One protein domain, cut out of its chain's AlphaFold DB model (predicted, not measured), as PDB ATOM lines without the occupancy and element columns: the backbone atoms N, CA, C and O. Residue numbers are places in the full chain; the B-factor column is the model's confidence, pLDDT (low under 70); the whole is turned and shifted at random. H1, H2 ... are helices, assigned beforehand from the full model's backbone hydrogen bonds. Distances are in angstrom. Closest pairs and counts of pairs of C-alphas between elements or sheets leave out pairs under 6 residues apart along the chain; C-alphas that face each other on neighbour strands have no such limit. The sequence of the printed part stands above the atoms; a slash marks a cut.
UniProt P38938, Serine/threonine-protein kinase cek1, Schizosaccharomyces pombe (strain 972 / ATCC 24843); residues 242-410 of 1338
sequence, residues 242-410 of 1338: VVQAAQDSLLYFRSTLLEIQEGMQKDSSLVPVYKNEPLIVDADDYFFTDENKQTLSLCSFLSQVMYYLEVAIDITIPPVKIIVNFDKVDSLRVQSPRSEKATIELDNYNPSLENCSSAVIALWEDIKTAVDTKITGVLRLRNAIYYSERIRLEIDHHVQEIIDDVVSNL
ATOM      1  N   VAL A 242      38.218  -0.832-106.104       84.32
ATOM      2  CA  VAL A 242      37.410   0.089-105.278       84.32
ATOM      3  C   VAL A 242      38.291   0.824-104.264       84.32
ATOM      4  O   VAL A 242      38.161   2.036-104.099       84.32
ATOM      5  N   VAL A 243      39.237   0.121-103.632       87.02
ATOM      6  CA  VAL A 243      40.201   0.738-102.708       87.02
ATOM      7  C   VAL A 243      41.101   1.745-103.423       87.02
ATOM      8  O   VAL A 243      41.338   2.820-102.874       87.02
ATOM      9  N   GLN A 244      41.574   1.442-104.639       84.80
ATOM     10  CA  GLN A 244      42.349   2.408-105.422       84.80
ATOM     11  C   GLN A 244      41.508   3.630-105.806       84.80
ATOM     12  O   GLN A 244      41.976   4.745-105.625       84.80
ATOM     13  N   ALA A 245      40.273   3.450-106.287       83.64
ATOM     14  CA  ALA A 245      39.418   4.578-106.661       83.64
ATOM     15  C   ALA A 245      39.172   5.526-105.471       83.64
ATOM     16  O   ALA A 245      39.270   6.741-105.615       83.64
ATOM     17  N   ALA A 246      38.947   4.977-104.273       88.36
ATOM     18  CA  ALA A 246      38.828   5.775-103.054       88.36
ATOM     19  C   ALA A 246      40.154   6.448-102.644       88.36
ATOM     20  O   ALA A 246      40.147   7.604-102.226       88.36
ATOM     21  N   GLN A 247      41.299   5.769-102.796       89.17
ATOM     22  CA  GLN A 247      42.629   6.356-102.571       89.17
ATOM     23  C   GLN A 247      42.893   7.538-103.519       89.17
ATOM     24  O   GLN A 247      43.378   8.576-103.072       89.17
ATOM     25  N   ASP A 248      42.543   7.404-104.799       87.68
ATOM     26  CA  ASP A 248      42.717   8.446-105.814       87.68
ATOM     27  C   ASP A 248      41.827   9.667-105.506       87.68
ATOM     28  O   ASP A 248      42.306  10.801-105.554       87.68
ATOM     29  N   SER A 249      40.574   9.453-105.080       89.25
ATOM     30  CA  SER A 249      39.689  10.529-104.601       89.25
ATOM     31  C   SER A 249      40.231  11.235-103.353       89.25
ATOM     32  O   SER A 249      40.198  12.461-103.279       89.25
ATOM     33  N   LEU A 250      40.788  10.502-102.381       90.94
ATOM     34  CA  LEU A 250      41.406  11.117-101.198       90.94
ATOM     35  C   LEU A 250      42.651  11.938-101.559       90.94
ATOM     36  O   LEU A 250      42.857  13.009-100.992       90.94
ATOM     37  N   LEU A 251      43.453  11.492-102.531       90.00
ATOM     38  CA  LEU A 251      44.591  12.255-103.055       90.00
ATOM     39  C   LEU A 251      44.150  13.516-103.825       90.00
ATOM     40  O   LEU A 251      44.831  14.542-103.750       90.00
ATOM     41  N   TYR A 252      43.000  13.476-104.506       90.93
ATOM     42  CA  TYR A 252      42.375  14.660-105.100       90.93
ATOM     43  C   TYR A 252      41.973  15.677-104.020       90.93
ATOM     44  O   TYR A 252      42.497  16.790-104.023       90.93
ATOM     45  N   PHE A 253      41.167  15.278-103.026       91.49
ATOM     46  CA  PHE A 253      40.781  16.163-101.915       91.49
ATOM     47  C   PHE A 253      41.993  16.708-101.142       91.49
ATOM     48  O   PHE A 253      42.001  17.878-100.762       91.49
ATOM     49  N   ARG A 254      43.057  15.906-100.976       91.26
ATOM     50  CA  ARG A 254      44.341  16.353-100.405       91.26
ATOM     51  C   ARG A 254      44.921  17.551-101.155       91.26
ATOM     52  O   ARG A 254      45.463  18.461-100.534       91.26
ATOM     53  N   SER A 255      44.843  17.519-102.482       90.03
ATOM     54  CA  SER A 255      45.396  18.551-103.362       90.03
ATOM     55  C   SER A 255      44.528  19.808-103.304       90.03
ATOM     56  O   SER A 255      45.047  20.877-103.000       90.03
ATOM     57  N   THR A 256      43.204  19.664-103.421       88.73
ATOM     58  CA  THR A 256      42.242  20.775-103.302       88.73
ATOM     59  C   THR A 256      42.352  21.509-101.959       88.73
ATOM     60  O   THR A 256      42.370  22.737-101.920       88.73
ATOM     61  N   LEU A 257      42.478  20.783-100.840       89.16
ATOM     62  CA  LEU A 257      42.640  21.394 -99.514       89.16
ATOM     63  C   LEU A 257      43.983  22.129 -99.363       89.16
ATOM     64  O   LEU A 257      44.026  23.185 -98.729       89.16
ATOM     65  N   LEU A 258      45.065  21.612 -99.954       89.40
ATOM     66  CA  LEU A 258      46.364  22.292 -99.974       89.40
ATOM     67  C   LEU A 258      46.343  23.542-100.861       89.40
ATOM     68  O   LEU A 258      46.886  24.567-100.460       89.40
ATOM     69  N   GLU A 259      45.678  23.497-102.016       86.59
ATOM     70  CA  GLU A 259      45.484  24.650-102.904       86.59
ATOM     71  C   GLU A 259      44.692  25.768-102.209       86.59
ATOM     72  O   GLU A 259      45.114  26.925-102.231       86.59
ATOM     73  N   ILE A 260      43.610  25.420-101.499       85.93
ATOM     74  CA  ILE A 260      42.841  26.351-100.657       85.93
ATOM     75  C   ILE A 260      43.729  26.959 -99.558       85.93
ATOM     76  O   ILE A 260      43.769  28.182 -99.398       85.93
ATOM     77  N   GLN A 261      44.482  26.132 -98.822       85.54
ATOM     78  CA  GLN A 261      45.371  26.609 -97.755       85.54
ATOM     79  C   GLN A 261      46.533  27.466 -98.275       85.54
ATOM     80  O   GLN A 261      46.957  28.392 -97.581       85.54
ATOM     81  N   GLU A 262      47.061  27.191 -99.469       84.95
ATOM     82  CA  GLU A 262      48.056  28.044-100.122       84.95
ATOM     83  C   GLU A 262      47.453  29.358-100.629       84.95
ATOM     84  O   GLU A 262      48.115  30.390-100.540       84.95
ATOM     85  N   GLY A 263      46.215  29.344-101.135       83.02
ATOM     86  CA  GLY A 263      45.481  30.546-101.538       83.02
ATOM     87  C   GLY A 263      45.329  31.524-100.374       83.02
ATOM     88  O   GLY A 263      45.828  32.645-100.451       83.02
ATOM     89  N   MET A 264      44.768  31.053 -99.256       80.96
ATOM     90  CA  MET A 264      44.600  31.840 -98.021       80.96
ATOM     91  C   MET A 264      45.930  32.333 -97.413       80.96
ATOM     92  O   MET A 264      45.956  33.332 -96.699       80.96
ATOM     93  N   GLN A 265      47.049  31.640 -97.669       79.87
ATOM     94  CA  GLN A 265      48.387  32.072 -97.233       79.87
ATOM     95  C   GLN A 265      49.022  33.127 -98.150       79.87
ATOM     96  O   GLN A 265      49.879  33.886 -97.693       79.87
ATOM     97  N   LYS A 266      48.643  33.163 -99.434       81.37
ATOM     98  CA  LYS A 266      49.116  34.154-100.417       81.37
ATOM     99  C   LYS A 266      48.306  35.446-100.328       81.37
ATOM    100  O   LYS A 266      48.890  36.523-100.403       81.37
ATOM    101  N   ASP A 267      46.996  35.330-100.123       78.02
ATOM    102  CA  ASP A 267      46.076  36.447 -99.935       78.02
ATOM    103  C   ASP A 267      45.087  36.133 -98.800       78.02
ATOM    104  O   ASP A 267      44.228  35.261 -98.915       78.02
ATOM    105  N   SER A 268      45.207  36.869 -97.692       68.81
ATOM    106  CA  SER A 268      44.349  36.702 -96.512       68.81
ATOM    107  C   SER A 268      42.941  37.290 -96.683       68.81
ATOM    108  O   SER A 268      42.117  37.115 -95.785       68.81
ATOM    109  N   SER A 269      42.672  37.996 -97.789       68.58
ATOM    110  CA  SER A 269      41.344  38.498 -98.174       68.58
ATOM    111  C   SER A 269      40.618  37.584 -99.172       68.58
ATOM    112  O   SER A 269      39.434  37.782 -99.450       68.58
ATOM    113  N   LEU A 270      41.297  36.549 -99.680       71.05
ATOM    114  CA  LEU A 270      40.709  35.548-100.562       71.05
ATOM    115  C   LEU A 270      39.712  34.675 -99.787       71.05
ATOM    116  O   LEU A 270      40.109  33.858 -98.956       71.05
ATOM    117  N   VAL A 271      38.423  34.796-100.107       75.07
ATOM    118  CA  VAL A 271      37.393  33.845 -99.667       75.07
ATOM    119  C   VAL A 271      37.491  32.596-100.552       75.07
ATOM    120  O   VAL A 271      37.210  32.694-101.750       75.07
ATOM    121  N   PRO A 272      37.905  31.427-100.029       79.74
ATOM    122  CA  PRO A 272      38.009  30.222-100.838       79.74
ATOM    123  C   PRO A 272      36.624  29.635-101.126       79.74
ATOM    124  O   PRO A 272      35.686  29.768-100.338       79.74
ATOM    125  N   VAL A 273      36.506  28.967-102.271       82.94
ATOM    126  CA  VAL A 273      35.233  28.526-102.852       82.94
ATOM    127  C   VAL A 273      35.273  27.021-103.105       82.94
ATOM    128  O   VAL A 273      36.278  26.498-103.585       82.94
ATOM    129  N   TYR A 274      34.172  26.327-102.819       83.93
ATOM    130  CA  TYR A 274      33.975  24.912-103.130       83.93
ATOM    131  C   TYR A 274      32.600  24.703-103.772       83.93
ATOM    132  O   TYR A 274      31.623  25.292-103.322       83.93
ATOM    133  N   LYS A 275      32.521  23.915-104.857       84.20
ATOM    134  CA  LYS A 275      31.298  23.749-105.680       84.20
ATOM    135  C   LYS A 275      30.603  25.097-106.014       84.20
ATOM    136  O   LYS A 275      29.387  25.200-106.001       84.20
ATOM    137  N   ASN A 276      31.396  26.128-106.331       79.52
ATOM    138  CA  ASN A 276      30.981  27.523-106.584       79.52
ATOM    139  C   ASN A 276      30.385  28.308-105.390       79.52
ATOM    140  O   ASN A 276      30.048  29.478-105.561       79.52
ATOM    141  N   GLU A 277      30.338  27.743-104.180       80.69
ATOM    142  CA  GLU A 277      29.906  28.438-102.960       80.69
ATOM    143  C   GLU A 277      31.084  28.801-102.023       80.69
ATOM    144  O   GLU A 277      32.072  28.065-101.948       80.69
ATOM    145  N   PRO A 278      31.019  29.930-101.287       81.25
ATOM    146  CA  PRO A 278      32.092  30.364-100.392       81.25
ATOM    147  C   PRO A 278      32.162  29.519 -99.112       81.25
ATOM    148  O   PRO A 278      31.162  29.319 -98.422       81.25
ATOM    149  N   LEU A 279      33.369  29.082 -98.746       82.30
ATOM    150  CA  LEU A 279      33.628  28.333 -97.516       82.30
ATOM    151  C   LEU A 279      33.625  29.276 -96.303       82.30
ATOM    152  O   LEU A 279      34.626  29.916 -95.993       82.30
ATOM    153  N   ILE A 280      32.492  29.347 -95.604       76.43
ATOM    154  CA  ILE A 280      32.302  30.146 -94.381       76.43
ATOM    155  C   ILE A 280      32.074  29.218 -93.177       76.43
ATOM    156  O   ILE A 280      31.312  28.249 -93.261       76.43
ATOM    157  N   VAL A 281      32.715  29.549 -92.054       71.00
ATOM    158  CA  VAL A 281      32.552  28.941 -90.721       71.00
ATOM    159  C   VAL A 281      32.176  30.069 -89.749       71.00
ATOM    160  O   VAL A 281      32.730  31.160 -89.868       71.00
ATOM    161  N   ASP A 282      31.255  29.817 -88.813       65.68
ATOM    162  CA  ASP A 282      30.641  30.808 -87.905       65.68
ATOM    163  C   ASP A 282      29.734  31.853 -88.602       65.68
ATOM    164  O   ASP A 282      29.889  33.064 -88.433       65.68
ATOM    165  N   ALA A 283      28.738  31.389 -89.368       54.78
ATOM    166  CA  ALA A 283      27.821  32.247 -90.137       54.78
ATOM    167  C   ALA A 283      27.014  33.276 -89.303       54.78
ATOM    168  O   ALA A 283      26.668  34.339 -89.818       54.78
ATOM    169  N   ASP A 284      26.742  33.002 -88.022       52.91
ATOM    170  CA  ASP A 284      25.930  33.869 -87.144       52.91
ATOM    171  C   ASP A 284      26.593  35.217 -86.791       52.91
ATOM    172  O   ASP A 284      25.917  36.150 -86.356       52.91
ATOM    173  N   ASP A 285      27.912  35.348 -86.970       49.30
ATOM    174  CA  ASP A 285      28.707  36.486 -86.472       49.30
ATOM    175  C   ASP A 285      29.014  37.540 -87.571       49.30
ATOM    176  O   ASP A 285      29.853  38.437 -87.406       49.30
ATOM    177  N   TYR A 286      28.315  37.442 -88.711       47.69
ATOM    178  CA  TYR A 286      28.573  38.164 -89.972       47.69
ATOM    179  C   TYR A 286      28.393  39.695 -89.919       47.69
ATOM    180  O   TYR A 286      28.742  40.394 -90.867       47.69
ATOM    181  N   PHE A 287      27.839  40.236 -88.829       44.98
ATOM    182  CA  PHE A 287      27.586  41.676 -88.666       44.98
ATOM    183  C   PHE A 287      28.588  42.408 -87.758       44.98
ATOM    184  O   PHE A 287      28.544  43.637 -87.708       44.98
ATOM    185  N   PHE A 288      29.473  41.700 -87.040       42.61
ATOM    186  CA  PHE A 288      30.361  42.323 -86.039       42.61
ATOM    187  C   PHE A 288      31.771  41.711 -85.911       42.61
ATOM    188  O   PHE A 288      32.505  42.087 -84.992       42.61
ATOM    189  N   THR A 289      32.187  40.805 -86.802       40.55
ATOM    190  CA  THR A 289      33.492  40.132 -86.686       40.55
ATOM    191  C   THR A 289      34.637  40.777 -87.465       40.55
ATOM    192  O   THR A 289      34.501  41.190 -88.610       40.55
ATOM    193  N   ASP A 290      35.794  40.821 -86.802       53.49
ATOM    194  CA  ASP A 290      37.111  41.095 -87.382       53.49
ATOM    195  C   ASP A 290      37.432  40.032 -88.448       53.49
ATOM    196  O   ASP A 290      37.352  38.836 -88.150       53.49
ATOM    197  N   GLU A 291      37.797  40.453 -89.665       56.12
ATOM    198  CA  GLU A 291      38.093  39.580 -90.819       56.12
ATOM    199  C   GLU A 291      39.065  38.449 -90.438       56.12
ATOM    200  O   GLU A 291      38.848  37.280 -90.765       56.12
ATOM    201  N   ASN A 292      40.069  38.774 -89.615       61.30
ATOM    202  CA  ASN A 292      41.072  37.832 -89.120       61.30
ATOM    203  C   ASN A 292      40.459  36.640 -88.358       61.30
ATOM    204  O   ASN A 292      41.034  35.550 -88.357       61.30
ATOM    205  N   LYS A 293      39.308  36.818 -87.690       63.83
ATOM    206  CA  LYS A 293      38.650  35.769 -86.893       63.83
ATOM    207  C   LYS A 293      38.083  34.661 -87.785       63.83
ATOM    208  O   LYS A 293      38.284  33.490 -87.467       63.83
ATOM    209  N   GLN A 294      37.426  35.021 -88.891       65.50
ATOM    210  CA  GLN A 294      36.834  34.055 -89.827       65.50
ATOM    211  C   GLN A 294      37.925  33.288 -90.588       65.50
ATOM    212  O   GLN A 294      37.875  32.062 -90.694       65.50
ATOM    213  N   THR A 295      38.990  33.978 -91.020       68.75
ATOM    214  CA  THR A 295      40.165  33.326 -91.626       68.75
ATOM    215  C   THR A 295      40.795  32.311 -90.662       68.75
ATOM    216  O   THR A 295      41.190  31.225 -91.085       68.75
ATOM    217  N   LEU A 296      40.849  32.615 -89.356       70.91
ATOM    218  CA  LEU A 296      41.404  31.725 -88.331       70.91
ATOM    219  C   LEU A 296      40.527  30.497 -88.033       70.91
ATOM    220  O   LEU A 296      41.085  29.405 -87.882       70.91
ATOM    221  N   SER A 297      39.195  30.631 -87.957       76.54
ATOM    222  CA  SER A 297      38.304  29.479 -87.725       76.54
ATOM    223  C   SER A 297      38.336  28.509 -88.910       76.54
ATOM    224  O   SER A 297      38.576  27.313 -88.713       76.54
ATOM    225  N   LEU A 298      38.252  29.023 -90.143       81.28
ATOM    226  CA  LEU A 298      38.376  28.220 -91.362       81.28
ATOM    227  C   LEU A 298      39.754  27.541 -91.480       81.28
ATOM    228  O   LEU A 298      39.820  26.337 -91.736       81.28
ATOM    229  N   CYS A 299      40.858  28.253 -91.216       81.53
ATOM    230  CA  CYS A 299      42.199  27.646 -91.180       81.53
ATOM    231  C   CYS A 299      42.287  26.478 -90.184       81.53
ATOM    232  O   CYS A 299      42.932  25.463 -90.473       81.53
ATOM    233  N   SER A 300      41.649  26.606 -89.015       81.12
ATOM    234  CA  SER A 300      41.624  25.554 -87.996       81.12
ATOM    235  C   SER A 300      40.820  24.337 -88.461       81.12
ATOM    236  O   SER A 300      41.312  23.213 -88.355       81.12
ATOM    237  N   PHE A 301      39.627  24.550 -89.030       85.27
ATOM    238  CA  PHE A 301      38.783  23.486 -89.579       85.27
ATOM    239  C   PHE A 301      39.501  22.709 -90.692       85.27
ATOM    240  O   PHE A 301      39.660  21.491 -90.594       85.27
ATOM    241  N   LEU A 302      40.034  23.410 -91.701       86.87
ATOM    242  CA  LEU A 302      40.761  22.794 -92.818       86.87
ATOM    243  C   LEU A 302      41.990  22.003 -92.340       86.87
ATOM    244  O   LEU A 302      42.280  20.931 -92.864       86.87
ATOM    245  N   SER A 303      42.694  22.488 -91.311       85.30
ATOM    246  CA  SER A 303      43.826  21.768 -90.702       85.30
ATOM    247  C   SER A 303      43.399  20.468 -90.007       85.30
ATOM    248  O   SER A 303      44.144  19.488 -90.018       85.30
ATOM    249  N   GLN A 304      42.204  20.442 -89.413       85.36
ATOM    250  CA  GLN A 304      41.653  19.268 -88.735       85.36
ATOM    251  C   GLN A 304      41.145  18.221 -89.743       85.36
ATOM    252  O   GLN A 304      41.436  17.032 -89.595       85.36
ATOM    253  N   VAL A 305      40.476  18.665 -90.814       88.19
ATOM    254  CA  VAL A 305      40.067  17.813 -91.945       88.19
ATOM    255  C   VAL A 305      41.288  17.234 -92.670       88.19
ATOM    256  O   VAL A 305      41.308  16.040 -92.963       88.19
ATOM    257  N   MET A 306      42.353  18.019 -92.874       89.01
ATOM    258  CA  MET A 306      43.615  17.517 -93.434       89.01
ATOM    259  C   MET A 306      44.262  16.427 -92.568       89.01
ATOM    260  O   MET A 306      44.776  15.458 -93.118       89.01
ATOM    261  N   TYR A 307      44.213  16.521 -91.233       87.87
ATOM    262  CA  TYR A 307      44.702  15.436 -90.366       87.87
ATOM    263  C   TYR A 307      43.898  14.140 -90.564       87.87
ATOM    264  O   TYR A 307      44.493  13.081 -90.757       87.87
ATOM    265  N   TYR A 308      42.564  14.228 -90.571       87.31
ATOM    266  CA  TYR A 308      41.674  13.086 -90.819       87.31
ATOM    267  C   TYR A 308      41.963  12.421 -92.174       87.31
ATOM    268  O   TYR A 308      42.127  11.204 -92.265       87.31
ATOM    269  N   LEU A 309      42.104  13.235 -93.221       89.74
ATOM    270  CA  LEU A 309      42.373  12.784 -94.579       89.74
ATOM    271  C   LEU A 309      43.766  12.142 -94.729       89.74
ATOM    272  O   LEU A 309      43.882  11.093 -95.362       89.74
ATOM    273  N   GLU A 310      44.812  12.699 -94.112       89.58
ATOM    274  CA  GLU A 310      46.148  12.082 -94.116       89.58
ATOM    275  C   GLU A 310      46.137  10.739 -93.358       89.58
ATOM    276  O   GLU A 310      46.712   9.771 -93.850       89.58
ATOM    277  N   VAL A 311      45.422  10.623 -92.225       88.68
ATOM    278  CA  VAL A 311      45.237   9.342 -91.501       88.68
ATOM    279  C   VAL A 311      44.478   8.311 -92.350       88.68
ATOM    280  O   VAL A 311      44.824   7.127 -92.329       88.68
ATOM    281  N   ALA A 312      43.490   8.739 -93.143       88.92
ATOM    282  CA  ALA A 312      42.797   7.870 -94.091       88.92
ATOM    283  C   ALA A 312      43.717   7.393 -95.228       88.92
ATOM    284  O   ALA A 312      43.708   6.208 -95.574       88.92
ATOM    285  N   ILE A 313      44.558   8.271 -95.780       88.53
ATOM    286  CA  ILE A 313      45.561   7.930 -96.804       88.53
ATOM    287  C   ILE A 313      46.594   6.926 -96.260       88.53
ATOM    288  O   ILE A 313      46.895   5.948 -96.944       88.53
ATOM    289  N   ASP A 314      47.025   7.084 -95.006       86.38
ATOM    290  CA  ASP A 314      47.995   6.234 -94.286       86.38
ATOM    291  C   ASP A 314      47.547   4.765 -94.062       86.38
ATOM    292  O   ASP A 314      48.337   3.908 -93.644       86.38
ATOM    293  N   ILE A 315      46.271   4.436 -94.301       83.63
ATOM    294  CA  ILE A 315      45.760   3.060 -94.195       83.63
ATOM    295  C   ILE A 315      46.344   2.187 -95.312       83.63
ATOM    296  O   ILE A 315      46.068   2.397 -96.497       83.63
ATOM    297  N   THR A 316      47.101   1.155 -94.916       78.96
ATOM    298  CA  THR A 316      47.755   0.200 -95.820       78.96
ATOM    299  C   THR A 316      46.743  -0.654 -96.579       78.96
ATOM    300  O   THR A 316      45.932  -1.347 -95.953       78.96
ATOM    301  N   ILE A 317      46.860  -0.674 -97.908       79.92
ATOM    302  CA  ILE A 317      46.085  -1.545 -98.799       79.92
ATOM    303  C   ILE A 317      46.552  -3.011 -98.634       79.92
ATOM    304  O   ILE A 317      47.753  -3.271 -98.752       79.92
ATOM    305  N   PRO A 318      45.643  -3.972 -98.372       70.26
ATOM    306  CA  PRO A 318      45.940  -5.408 -98.360       70.26
ATOM    307  C   PRO A 318      46.587  -5.910 -99.674       70.26
ATOM    308  O   PRO A 318      45.955  -5.820-100.727       70.26
ATOM    309  N   PRO A 319      47.815  -6.470 -99.663       65.79
ATOM    310  CA  PRO A 319      48.526  -6.810-100.899       65.79
ATOM    311  C   PRO A 319      48.092  -8.161-101.503       65.79
ATOM    312  O   PRO A 319      48.663  -9.208-101.187       65.79
ATOM    313  N   VAL A 320      47.151  -8.137-102.455       58.60
ATOM    314  CA  VAL A 320      46.612  -9.334-103.150       58.60
ATOM    315  C   VAL A 320      47.712 -10.226-103.747       58.60
ATOM    316  O   VAL A 320      47.631 -11.456-103.708       58.60
ATOM    317  N   LYS A 321      48.790  -9.631-104.275       55.05
ATOM    318  CA  LYS A 321      49.872 -10.385-104.934       55.05
ATOM    319  C   LYS A 321      50.901 -11.021-103.977       55.05
ATOM    320  O   LYS A 321      51.694 -11.826-104.465       55.05
ATOM    321  N   ILE A 322      50.875 -10.750-102.663       47.03
ATOM    322  CA  ILE A 322      51.924 -11.156-101.688       47.03
ATOM    323  C   ILE A 322      51.393 -12.132-100.616       47.03
ATOM    324  O   ILE A 322      51.762 -12.077 -99.444       47.03
ATOM    325  N   ILE A 323      50.515 -13.055-101.004       45.36
ATOM    326  CA  ILE A 323      50.088 -14.137-100.112       45.36
ATOM    327  C   ILE A 323      51.169 -15.227-100.104       45.36
ATOM    328  O   ILE A 323      51.453 -15.840-101.130       45.36
ATOM    329  N   VAL A 324      51.796 -15.418 -98.943       40.46
ATOM    330  CA  VAL A 324      52.871 -16.393 -98.696       40.46
ATOM    331  C   VAL A 324      52.268 -17.712 -98.191       40.46
ATOM    332  O   VAL A 324      51.206 -17.705 -97.574       40.46
ATOM    333  N   ASN A 325      52.941 -18.849 -98.406       41.79
ATOM    334  CA  ASN A 325      52.497 -20.159 -97.906       41.79
ATOM    335  C   ASN A 325      52.563 -20.261 -96.365       41.79
ATOM    336  O   ASN A 325      53.549 -20.752 -95.803       41.79
ATOM    337  N   PHE A 326      51.492 -19.837 -95.692       42.31
ATOM    338  CA  PHE A 326      51.206 -20.109 -94.280       42.31
ATOM    339  C   PHE A 326      50.620 -21.521 -94.097       42.31
ATOM    340  O   PHE A 326      49.810 -21.956 -94.911       42.31
ATOM    341  N   ASP A 327      50.962 -22.219 -93.006       43.05
ATOM    342  CA  ASP A 327      50.319 -23.501 -92.641       43.05
ATOM    343  C   ASP A 327      48.897 -23.320 -92.079       43.05
ATOM    344  O   ASP A 327      48.158 -24.290 -91.938       43.05
ATOM    345  N   LYS A 328      48.532 -22.086 -91.697       52.71
ATOM    346  CA  LYS A 328      47.246 -21.727 -91.084       52.71
ATOM    347  C   LYS A 328      46.820 -20.320 -91.481       52.71
ATOM    348  O   LYS A 328      47.605 -19.380 -91.328       52.71
ATOM    349  N   VAL A 329      45.565 -20.152 -91.896       57.26
ATOM    350  CA  VAL A 329      45.017 -18.834 -92.269       57.26
ATOM    351  C   VAL A 329      44.949 -17.885 -91.064       57.26
ATOM    352  O   VAL A 329      45.120 -16.685 -91.229       57.26
ATOM    353  N   ASP A 330      44.858 -18.409 -89.840       55.91
ATOM    354  CA  ASP A 330      44.911 -17.635 -88.584       55.91
ATOM    355  C   ASP A 330      46.177 -16.762 -88.443       55.91
ATOM    356  O   ASP A 330      46.194 -15.791 -87.688       55.91
ATOM    357  N   SER A 331      47.254 -17.105 -89.164       53.72
ATOM    358  CA  SER A 331      48.519 -16.353 -89.183       53.72
ATOM    359  C   SER A 331      48.622 -15.304 -90.308       53.72
ATOM    360  O   SER A 331      49.578 -14.527 -90.344       53.72
ATOM    361  N   LEU A 332      47.623 -15.227 -91.195       60.29
ATOM    362  CA  LEU A 332      47.560 -14.317 -92.343       60.29
ATOM    363  C   LEU A 332      47.149 -12.891 -91.915       60.29
ATOM    364  O   LEU A 332      46.022 -12.444 -92.134       60.29
ATOM    365  N   ARG A 333      48.073 -12.129 -91.317       63.95
ATOM    366  CA  ARG A 333      47.835 -10.705 -91.016       63.95
ATOM    367  C   ARG A 333      48.038  -9.828 -92.259       63.95
ATOM    368  O   ARG A 333      49.154  -9.424 -92.567       63.95
ATOM    369  N   VAL A 334      46.946  -9.494 -92.949       65.18
ATOM    370  CA  VAL A 334      46.970  -8.719 -94.214       65.18
ATOM    371  C   VAL A 334      47.108  -7.193 -94.032       65.18
ATOM    372  O   VAL A 334      47.236  -6.472 -95.019       65.18
ATOM    373  N   GLN A 335      47.067  -6.675 -92.800       66.55
ATOM    374  CA  GLN A 335      47.145  -5.237 -92.490       66.55
ATOM    375  C   GLN A 335      48.094  -4.948 -91.320       66.55
ATOM    376  O   GLN A 335      48.431  -5.836 -90.535       66.55
ATOM    377  N   SER A 336      48.523  -3.689 -91.185       67.71
ATOM    378  CA  SER A 336      49.353  -3.264 -90.055       67.71
ATOM    379  C   SER A 336      48.516  -2.952 -88.795       67.71
ATOM    380  O   SER A 336      47.432  -2.374 -88.913       67.71
ATOM    381  N   PRO A 337      49.038  -3.191 -87.572       69.71
ATOM    382  CA  PRO A 337      48.387  -2.767 -86.323       69.71
ATOM    383  C   PRO A 337      48.250  -1.239 -86.164       69.71
ATOM    384  O   PRO A 337      47.557  -0.785 -85.257       69.71
ATOM    385  N   ARG A 338      48.919  -0.435 -87.008       73.28
ATOM    386  CA  ARG A 338      48.696   1.019 -87.107       73.28
ATOM    387  C   ARG A 338      47.425   1.300 -87.904       73.28
ATOM    388  O   ARG A 338      46.576   2.046 -87.439       73.28
ATOM    389  N   SER A 339      47.274   0.662 -89.061       80.35
ATOM    390  CA  SER A 339      46.126   0.855 -89.952       80.35
ATOM    391  C   SER A 339      44.830   0.285 -89.368       80.35
ATOM    392  O   SER A 339      43.795   0.919 -89.503       80.35
ATOM    393  N   GLU A 340      44.893  -0.836 -88.639       73.65
ATOM    394  CA  GLU A 340      43.756  -1.374 -87.865       73.65
ATOM    395  C   GLU A 340      43.251  -0.394 -86.787       73.65
ATOM    396  O   GLU A 340      42.056  -0.332 -86.509       73.65
ATOM    397  N   LYS A 341      44.152   0.394 -86.182       78.80
ATOM    398  CA  LYS A 341      43.776   1.455 -85.235       78.80
ATOM    399  C   LYS A 341      43.248   2.692 -85.950       78.80
ATOM    400  O   LYS A 341      42.228   3.219 -85.525       78.80
ATOM    401  N   ALA A 342      43.884   3.100 -87.049       82.37
ATOM    402  CA  ALA A 342      43.422   4.215 -87.873       82.37
ATOM    403  C   ALA A 342      41.982   3.999 -88.367       82.37
ATOM    404  O   ALA A 342      41.172   4.910 -88.262       82.37
ATOM    405  N   THR A 343      41.605   2.786 -88.796       79.28
ATOM    406  CA  THR A 343      40.208   2.494 -89.174       79.28
ATOM    407  C   THR A 343      39.200   2.710 -88.041       79.28
ATOM    408  O   THR A 343      38.065   3.060 -88.325       79.28
ATOM    409  N   ILE A 344      39.596   2.541 -86.774       77.07
ATOM    410  CA  ILE A 344      38.727   2.781 -85.605       77.07
ATOM    411  C   ILE A 344      38.740   4.269 -85.211       77.07
ATOM    412  O   ILE A 344      37.712   4.819 -84.826       77.07
ATOM    413  N   GLU A 345      39.891   4.939 -85.327       80.87
ATOM    414  CA  GLU A 345      40.040   6.384 -85.085       80.87
ATOM    415  C   GLU A 345      39.192   7.212 -86.067       80.87
ATOM    416  O   GLU A 345      38.533   8.162 -85.651       80.87
ATOM    417  N   LEU A 346      39.147   6.812 -87.343       82.88
ATOM    418  CA  LEU A 346      38.383   7.504 -88.388       82.88
ATOM    419  C   LEU A 346      36.861   7.303 -88.280       82.88
ATOM    420  O   LEU A 346      36.105   8.202 -88.639       82.88
ATOM    421  N   ASP A 347      36.420   6.146 -87.783       76.51
ATOM    422  CA  ASP A 347      35.004   5.795 -87.580       76.51
ATOM    423  C   ASP A 347      34.368   6.598 -86.426       76.51
ATOM    424  O   ASP A 347      33.191   6.943 -86.454       76.51
ATOM    425  N   ASN A 348      35.177   6.977 -85.428       78.21
ATOM    426  CA  ASN A 348      34.742   7.740 -84.251       78.21
ATOM    427  C   ASN A 348      34.870   9.269 -84.409       78.21
ATOM    428  O   ASN A 348      34.560  10.007 -83.472       78.21
ATOM    429  N   TYR A 349      35.354   9.764 -85.552       80.50
ATOM    430  CA  TYR A 349      35.603  11.189 -85.767       80.50
ATOM    431  C   TYR A 349      34.498  11.842 -86.606       80.50
ATOM    432  O   TYR A 349      34.239  11.453 -87.743       80.50
ATOM    433  N   ASN A 350      33.902  12.900 -86.057       79.56
ATOM    434  CA  ASN A 350      32.995  13.800 -86.762       79.56
ATOM    435  C   ASN A 350      33.247  15.236 -86.252       79.56
ATOM    436  O   ASN A 350      33.219  15.440 -85.032       79.56
ATOM    437  N   PRO A 351      33.553  16.226 -87.112       79.60
ATOM    438  CA  PRO A 351      33.746  17.610 -86.688       79.60
ATOM    439  C   PRO A 351      32.411  18.267 -86.303       79.60
ATOM    440  O   PRO A 351      31.337  17.833 -86.715       79.60
ATOM    441  N   SER A 352      32.476  19.357 -85.539       75.88
ATOM    442  CA  SER A 352      31.324  20.231 -85.307       75.88
ATOM    443  C   SER A 352      31.006  21.022 -86.580       75.88
ATOM    444  O   SER A 352      31.803  21.866 -86.984       75.88
ATOM    445  N   LEU A 353      29.850  20.751 -87.190       75.74
ATOM    446  CA  LEU A 353      29.344  21.429 -88.398       75.74
ATOM    447  C   LEU A 353      28.282  22.502 -88.083       75.74
ATOM    448  O   LEU A 353      27.667  23.063 -88.988       75.74
ATOM    449  N   GLU A 354      28.045  22.777 -86.799       70.28
ATOM    450  CA  GLU A 354      27.157  23.850 -86.349       70.28
ATOM    451  C   GLU A 354      27.632  25.197 -86.926       70.28
ATOM    452  O   GLU A 354      28.831  25.473 -86.984       70.28
ATOM    453  N   ASN A 355      26.691  26.017 -87.399       69.60
ATOM    454  CA  ASN A 355      26.922  27.344 -87.990       69.60
ATOM    455  C   ASN A 355      27.912  27.401 -89.179       69.60
ATOM    456  O   ASN A 355      28.457  28.464 -89.491       69.60
ATOM    457  N   CYS A 356      28.121  26.280 -89.875       78.25
ATOM    458  CA  CYS A 356      28.890  26.215 -91.118       78.25
ATOM    459  C   CYS A 356      28.028  26.503 -92.362       78.25
ATOM    460  O   CYS A 356      26.824  26.257 -92.383       78.25
ATOM    461  N   SER A 357      28.669  26.995 -93.422       81.93
ATOM    462  CA  SER A 357      28.067  27.127 -94.759       81.93
ATOM    463  C   SER A 357      27.778  25.774 -95.422       81.93
ATOM    464  O   SER A 357      28.445  24.773 -95.147       81.93
ATOM    465  N   SER A 358      26.837  25.770 -96.369       84.41
ATOM    466  CA  SER A 358      26.543  24.647 -97.271       84.41
ATOM    467  C   SER A 358      27.799  24.122 -97.976       84.41
ATOM    468  O   SER A 358      28.035  22.915 -97.971       84.41
ATOM    469  N   ALA A 359      28.665  25.017 -98.462       85.71
ATOM    470  CA  ALA A 359      29.962  24.683 -99.054       85.71
ATOM    471  C   ALA A 359      30.856  23.828 -98.130       85.71
ATOM    472  O   ALA A 359      31.487  22.871 -98.582       85.71
ATOM    473  N   VAL A 360      30.911  24.163 -96.833       85.58
ATOM    474  CA  VAL A 360      31.711  23.446 -95.821       85.58
ATOM    475  C   VAL A 360      31.092  22.091 -95.474       85.58
ATOM    476  O   VAL A 360      31.826  21.116 -95.305       85.58
ATOM    477  N   ILE A 361      29.760  22.014 -95.402       86.44
ATOM    478  CA  ILE A 361      29.031  20.760 -95.162       86.44
ATOM    479  C   ILE A 361      29.255  19.797 -96.335       86.44
ATOM    480  O   ILE A 361      29.740  18.689 -96.116       86.44
ATOM    481  N   ALA A 362      29.029  20.248 -97.573       87.20
ATOM    482  CA  ALA A 362      29.241  19.447 -98.778       87.20
ATOM    483  C   ALA A 362      30.695  18.954 -98.899       87.20
ATOM    484  O   ALA A 362      30.923  17.777 -99.161       87.20
ATOM    485  N   LEU A 363      31.683  19.823 -98.638       89.16
ATOM    486  CA  LEU A 363      33.103  19.450 -98.620       89.16
ATOM    487  C   LEU A 363      33.401  18.338 -97.599       89.16
ATOM    488  O   LEU A 363      34.185  17.432 -97.887       89.16
ATOM    489  N   TRP A 364      32.788  18.386 -96.411       89.83
ATOM    490  CA  TRP A 364      32.940  17.327 -95.414       89.83
ATOM    491  C   TRP A 364      32.226  16.031 -95.819       89.83
ATOM    492  O   TRP A 364      32.799  14.958 -95.648       89.83
ATOM    493  N   GLU A 365      31.024  16.108 -96.389       89.84
ATOM    494  CA  GLU A 365      30.261  14.942 -96.853       89.84
ATOM    495  C   GLU A 365      30.958  14.219 -98.019       89.84
ATOM    496  O   GLU A 365      31.088  12.991 -97.988       89.84
ATOM    497  N   ASP A 366      31.494  14.960 -98.995       90.44
ATOM    498  CA  ASP A 366      32.295  14.420-100.101       90.44
ATOM    499  C   ASP A 366      33.552  13.684 -99.580       90.44
ATOM    500  O   ASP A 366      33.838  12.546 -99.971       90.44
ATOM    501  N   ILE A 367      34.288  14.307 -98.647       90.89
ATOM    502  CA  ILE A 367      35.491  13.726 -98.029       90.89
ATOM    503  C   ILE A 367      35.138  12.501 -97.182       90.89
ATOM    504  O   ILE A 367      35.808  11.470 -97.290       90.89
ATOM    505  N   LYS A 368      34.085  12.574 -96.358       90.37
ATOM    506  CA  LYS A 368      33.643  11.451 -95.525       90.37
ATOM    507  C   LYS A 368      33.214  10.268 -96.389       90.37
ATOM    508  O   LYS A 368      33.655   9.154 -96.125       90.37
ATOM    509  N   THR A 369      32.469  10.506 -97.466       91.06
ATOM    510  CA  THR A 369      32.079   9.458 -98.422       91.06
ATOM    511  C   THR A 369      33.304   8.761 -99.020       91.06
ATOM    512  O   THR A 369      33.337   7.530 -99.105       91.06
ATOM    513  N   ALA A 370      34.359   9.505 -99.370       89.86
ATOM    514  CA  ALA A 370      35.610   8.922 -99.858       89.86
ATOM    515  C   ALA A 370      36.372   8.119 -98.784       89.86
ATOM    516  O   ALA A 370      36.887   7.036 -99.082       89.86
ATOM    517  N   VAL A 371      36.420   8.597 -97.532       90.96
ATOM    518  CA  VAL A 371      37.054   7.867 -96.416       90.96
ATOM    519  C   VAL A 371      36.281   6.592 -96.074       90.96
ATOM    520  O   VAL A 371      36.884   5.518 -96.031       90.96
ATOM    521  N   ASP A 372      34.960   6.672 -95.919       89.80
ATOM    522  CA  ASP A 372      34.087   5.528 -95.635       89.80
ATOM    523  C   ASP A 372      34.170   4.481 -96.762       89.80
ATOM    524  O   ASP A 372      34.254   3.277 -96.494       89.80
ATOM    525  N   THR A 373      34.255   4.926 -98.025       89.27
ATOM    526  CA  THR A 373      34.484   4.046 -99.184       89.27
ATOM    527  C   THR A 373      35.854   3.364 -99.117       89.27
ATOM    528  O   THR A 373      35.929   2.152 -99.341       89.27
ATOM    529  N   LYS A 374      36.936   4.076 -98.751       90.11
ATOM    530  CA  LYS A 374      38.258   3.446 -98.569       90.11
ATOM    531  C   LYS A 374      38.235   2.427 -97.428       90.11
ATOM    532  O   LYS A 374      38.699   1.304 -97.625       90.11
ATOM    533  N   ILE A 375      37.701   2.783 -96.257       88.21
ATOM    534  CA  ILE A 375      37.633   1.892 -95.085       88.21
ATOM    535  C   ILE A 375      36.826   0.634 -95.426       88.21
ATOM    536  O   ILE A 375      37.310  -0.484 -95.229       88.21
ATOM    537  N   THR A 376      35.644   0.804 -96.023       87.19
ATOM    538  CA  THR A 376      34.777  -0.302 -96.449       87.19
ATOM    539  C   THR A 376      35.483  -1.184 -97.468       87.19
ATOM    540  O   THR A 376      35.588  -2.391 -97.261       87.19
ATOM    541  N   GLY A 377      36.041  -0.601 -98.532       87.65
ATOM    542  CA  GLY A 377      36.767  -1.342 -99.561       87.65
ATOM    543  C   GLY A 377      37.948  -2.137 -98.996       87.65
ATOM    544  O   GLY A 377      38.137  -3.297 -99.358       87.65
ATOM    545  N   VAL A 378      38.707  -1.562 -98.056       86.00
ATOM    546  CA  VAL A 378      39.857  -2.215 -97.411       86.00
ATOM    547  C   VAL A 378      39.418  -3.401 -96.545       86.00
ATOM    548  O   VAL A 378      40.042  -4.465 -96.603       86.00
ATOM    549  N   LEU A 379      38.326  -3.262 -95.786       84.73
ATOM    550  CA  LEU A 379      37.735  -4.359 -95.011       84.73
ATOM    551  C   LEU A 379      37.208  -5.477 -95.928       84.73
ATOM    552  O   LEU A 379      37.478  -6.654 -95.679       84.73
ATOM    553  N   ARG A 380      36.516  -5.113 -97.016       86.44
ATOM    554  CA  ARG A 380      35.964  -6.042 -98.020       86.44
ATOM    555  C   ARG A 380      37.077  -6.822 -98.719       86.44
ATOM    556  O   ARG A 380      37.011  -8.047 -98.790       86.44
ATOM    557  N   LEU A 381      38.140  -6.132 -99.145       86.56
ATOM    558  CA  LEU A 381      39.325  -6.728 -99.762       86.56
ATOM    559  C   LEU A 381      40.023  -7.717 -98.819       86.56
ATOM    560  O   LEU A 381      40.331  -8.837 -99.222       86.56
ATOM    561  N   ARG A 382      40.223  -7.341 -97.547       84.45
ATOM    562  CA  ARG A 382      40.798  -8.231 -96.526       84.45
ATOM    563  C   ARG A 382      39.950  -9.493 -96.331       84.45
ATOM    564  O   ARG A 382      40.508 -10.590 -96.311       84.45
ATOM    565  N   ASN A 383      38.630  -9.352 -96.202       85.95
ATOM    566  CA  ASN A 383      37.721 -10.488 -96.023       85.95
ATOM    567  C   ASN A 383      37.719 -11.405 -97.262       85.95
ATOM    568  O   ASN A 383      37.819 -12.620 -97.118       85.95
ATOM    569  N   ALA A 384      37.711 -10.840 -98.476       85.57
ATOM    570  CA  ALA A 384      37.788 -11.600 -99.727       85.57
ATOM    571  C   ALA A 384      39.123 -12.350 -99.901       85.57
ATOM    572  O   ALA A 384      39.121 -13.506-100.327       85.57
ATOM    573  N   ILE A 385      40.255 -11.736 -99.526       82.41
ATOM    574  CA  ILE A 385      41.569 -12.401 -99.486       82.41
ATOM    575  C   ILE A 385      41.521 -13.594 -98.524       82.41
ATOM    576  O   ILE A 385      41.811 -14.716 -98.940       82.41
ATOM    577  N   TYR A 386      41.096 -13.366 -97.273       83.18
ATOM    578  CA  TYR A 386      40.978 -14.410 -96.249       83.18
ATOM    579  C   TYR A 386      40.101 -15.572 -96.734       83.18
ATOM    580  O   TYR A 386      40.531 -16.720 -96.683       83.18
ATOM    581  N   TYR A 387      38.928 -15.271 -97.303       86.76
ATOM    582  CA  TYR A 387      38.023 -16.264 -97.884       86.76
ATOM    583  C   TYR A 387      38.690 -17.091 -98.990       86.76
ATOM    584  O   TYR A 387      38.656 -18.322 -98.953       86.76
ATOM    585  N   SER A 388      39.327 -16.430 -99.961       83.54
ATOM    586  CA  SER A 388      39.919 -17.110-101.120       83.54
ATOM    587  C   SER A 388      41.013 -18.113-100.737       83.54
ATOM    588  O   SER A 388      41.057 -19.214-101.283       83.54
ATOM    589  N   GLU A 389      41.845 -17.774 -99.750       79.45
ATOM    590  CA  GLU A 389      42.912 -18.645 -99.248       79.45
ATOM    591  C   GLU A 389      42.387 -19.746 -98.331       79.45
ATOM    592  O   GLU A 389      42.891 -20.870 -98.355       79.45
ATOM    593  N   ARG A 390      41.339 -19.445 -97.558       81.95
ATOM    594  CA  ARG A 390      40.685 -20.398 -96.664       81.95
ATOM    595  C   ARG A 390      40.083 -21.573 -97.424       81.95
ATOM    596  O   ARG A 390      40.303 -22.710 -97.014       81.95
ATOM    597  N   ILE A 391      39.405 -21.298 -98.539       83.59
ATOM    598  CA  ILE A 391      38.844 -22.325 -99.427       83.59
ATOM    599  C   ILE A 391      39.937 -22.998-100.273       83.59
ATOM    600  O   ILE A 391      39.886 -24.210-100.480       83.59
ATOM    601  N   ARG A 392      40.965 -22.257-100.721       82.32
ATOM    602  CA  ARG A 392      42.102 -22.842-101.454       82.32
ATOM    603  C   ARG A 392      42.806 -23.929-100.636       82.32
ATOM    604  O   ARG A 392      42.974 -25.034-101.136       82.32
ATOM    605  N   LEU A 393      43.189 -23.641 -99.389       77.98
ATOM    606  CA  LEU A 393      43.938 -24.593 -98.559       77.98
ATOM    607  C   LEU A 393      43.150 -25.871 -98.236       77.98
ATOM    608  O   LEU A 393      43.756 -26.933 -98.134       77.98
ATOM    609  N   GLU A 394      41.822 -25.801 -98.114       80.35
ATOM    610  CA  GLU A 394      40.976 -26.993 -97.934       80.35
ATOM    611  C   GLU A 394      40.941 -27.871 -99.184       80.35
ATOM    612  O   GLU A 394      41.076 -29.091 -99.094       80.35
ATOM    613  N   ILE A 395      40.799 -27.253-100.358       81.99
ATOM    614  CA  ILE A 395      40.810 -27.969-101.636       81.99
ATOM    615  C   ILE A 395      42.186 -28.592-101.870       81.99
ATOM    616  O   ILE A 395      42.257 -29.778-102.180       81.99
ATOM    617  N   ASP A 396      43.270 -27.842-101.672       78.21
ATOM    618  CA  ASP A 396      44.636 -28.349-101.831       78.21
ATOM    619  C   ASP A 396      44.917 -29.512-100.860       78.21
ATOM    620  O   ASP A 396      45.529 -30.508-101.250       78.21
ATOM    621  N   HIS A 397      44.413 -29.438 -99.620       77.21
ATOM    622  CA  HIS A 397      44.518 -30.519 -98.639       77.21
ATOM    623  C   HIS A 397      43.783 -31.787 -99.100       77.21
ATOM    624  O   HIS A 397      44.413 -32.841 -99.198       77.21
ATOM    625  N   HIS A 398      42.497 -31.693 -99.448       77.59
ATOM    626  CA  HIS A 398      41.708 -32.857 -99.866       77.59
ATOM    627  C   HIS A 398      42.138 -33.419-101.231       77.59
ATOM    628  O   HIS A 398      42.086 -34.629-101.448       77.59
ATOM    629  N   VAL A 399      42.631 -32.580-102.149       82.68
ATOM    630  CA  VAL A 399      43.251 -33.040-103.402       82.68
ATOM    631  C   VAL A 399      44.546 -33.805-103.116       82.68
ATOM    632  O   VAL A 399      44.760 -34.858-103.716       82.68
ATOM    633  N   GLN A 400      45.381 -33.339-102.180       78.88
ATOM    634  CA  GLN A 400      46.581 -34.073-101.770       78.88
ATOM    635  C   GLN A 400      46.231 -35.408-101.095       78.88
ATOM    636  O   GLN A 400      46.866 -36.408-101.416       78.88
ATOM    637  N   GLU A 401      45.208 -35.456-100.232       78.90
ATOM    638  CA  GLU A 401      44.718 -36.710 -99.640       78.90
ATOM    639  C   GLU A 401      44.278 -37.705-100.721       78.90
ATOM    640  O   GLU A 401      44.754 -38.836-100.734       78.90
ATOM    641  N   ILE A 402      43.437 -37.286-101.675       81.78
ATOM    642  CA  ILE A 402      42.960 -38.151-102.767       81.78
ATOM    643  C   ILE A 402      44.125 -38.644-103.646       81.78
ATOM    644  O   ILE A 402      44.129 -39.804-104.068       81.78
ATOM    645  N   ILE A 403      45.127 -37.800-103.920       81.37
ATOM    646  CA  ILE A 403      46.326 -38.200-104.673       81.37
ATOM    647  C   ILE A 403      47.163 -39.206-103.874       81.37
ATOM    648  O   ILE A 403      47.536 -40.242-104.427       81.37
ATOM    649  N   ASP A 404      47.439 -38.940-102.596       79.00
ATOM    650  CA  ASP A 404      48.258 -39.814-101.750       79.00
ATOM    651  C   ASP A 404      47.577 -41.178-101.544       79.00
ATOM    652  O   ASP A 404      48.246 -42.212-101.618       79.00
ATOM    653  N   ASP A 405      46.248 -41.216-101.411       79.09
ATOM    654  CA  ASP A 405      45.475 -42.456-101.317       79.09
ATOM    655  C   ASP A 405      45.462 -43.231-102.646       79.09
ATOM    656  O   ASP A 405      45.653 -44.451-102.658       79.09
ATOM    657  N   VAL A 406      45.323 -42.558-103.797       79.26
ATOM    658  CA  VAL A 406      45.441 -43.209-105.117       79.26
ATOM    659  C   VAL A 406      46.852 -43.766-105.331       79.26
ATOM    660  O   VAL A 406      46.992 -44.902-105.786       79.26
ATOM    661  N   VAL A 407      47.898 -43.030-104.953       77.40
ATOM    662  CA  VAL A 407      49.300 -43.477-105.049       77.40
ATOM    663  C   VAL A 407      49.577 -44.646-104.095       77.40
ATOM    664  O   VAL A 407      50.199 -45.629-104.503       77.40
ATOM    665  N   SER A 408      49.055 -44.606-102.868       77.28
ATOM    666  CA  SER A 408      49.125 -45.704-101.895       77.28
ATOM    667  C   SER A 408      48.445 -46.978-102.420       77.28
ATOM    668  O   SER A 408      49.028 -48.067-102.389       77.28
ATOM    669  N   ASN A 409      47.253 -46.845-103.012       77.28
ATOM    670  CA  ASN A 409      46.540 -47.950-103.658       77.28
ATOM    671  C   ASN A 409      47.288 -48.513-104.884       77.28
ATOM    672  O   ASN A 409      47.217 -49.714-105.139       77.28
ATOM    673  N   LEU A 410      48.034 -47.693-105.634       72.25
ATOM    674  CA  LEU A 410      48.876 -48.159-106.746       72.25
ATOM    675  C   LEU A 410      50.129 -48.919-106.261       72.25
ATOM    676  O   LEU A 410      50.519 -49.908-106.881       72.25
TER     677      LEU A 410
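This is residues 242 to 410 of the 1338 residues of the protein "Serine/threonine-protein kinase cek1" of Schizosaccharomyces pombe (strain 972 / ATCC 24843) (UniProt P38938). One very long helix, H4, makes the long axis of a thin rod, and near its beginning the helical hairpin of H1 and H2 packs on it to form a loose bundle of three helices that share only part of their lengths. The last residues of H4, 394 to 410, stick out past the rest as an arm, while the short helix H3 packs on the last part of H2, reached by a long loop that folds back. The printed part has 169 residues with four named helices, in the order H1, H2, H3, H4, and no named strand; the class is all helix. It is extended, with a radius of gyration of the C-alphas of 24.1 A and spans of 94 by 25 by 23 A.

Begin with H4, residues 358 to 410, which with H1, residues 242 to 266, and H2, residues 291 to 313, forms the bundle, three helices side by side. H1 touches H4 with residues 242 to 253 alone, at a shallow tilt of 28 degrees, opposite ways; look at the closest C-alphas, those of Ala 246 and Lys 374, 5.1 A apart. H2 touches H4 with residues 305 to 312 alone, at a shallow tilt of 5 degrees, the same way; the closest C-alphas are those of Ala 312 and Val 371, at 6.2 A. H1 and H2 touch as a hairpin, opposite ways at a shallow tilt of 25 degrees, closest at the C-alphas of Gln 247 and Ile 313, 6.7 A apart. H3, residues 339 to 347, forms a second hairpin with H2 at a steep tilt of 41 degrees; it touches residues 308 to 312 of H2, with the C-alphas of Val 311 and Ala 342 closest at 6.5 A. H3 is close to H4 but not clearly touching, and apart from H1. Every O i to N i+4 pair is within hydrogen-bond range in H1 and H2, against 48 of 49 in H4 and 3 of 5 in H3.

Find C-alpha 358 at (26.543, 24.647, -97.271); from there H4 runs 76.7 A to C-alpha 410 at (48.876, -48.159, -106.746). H1 begins at C-alpha 242, at (37.410, 0.089, -105.278), and covers 36.3 A. H2 covers 33.1 A, and H3 has nine residues.

The C-alphas farthest apart, those of Phe 288 and Leu 410, are 94.6 A apart. The printed part has no cut. The links H1 to H2 and H2 to H3 are long, with 24 and 25 residues; H3 to H4 is short. Look for pLDDT under 70 at residues 268 to 269, 282 to 295, 319 to 337 and 355; the mean of the printed part is 77.5.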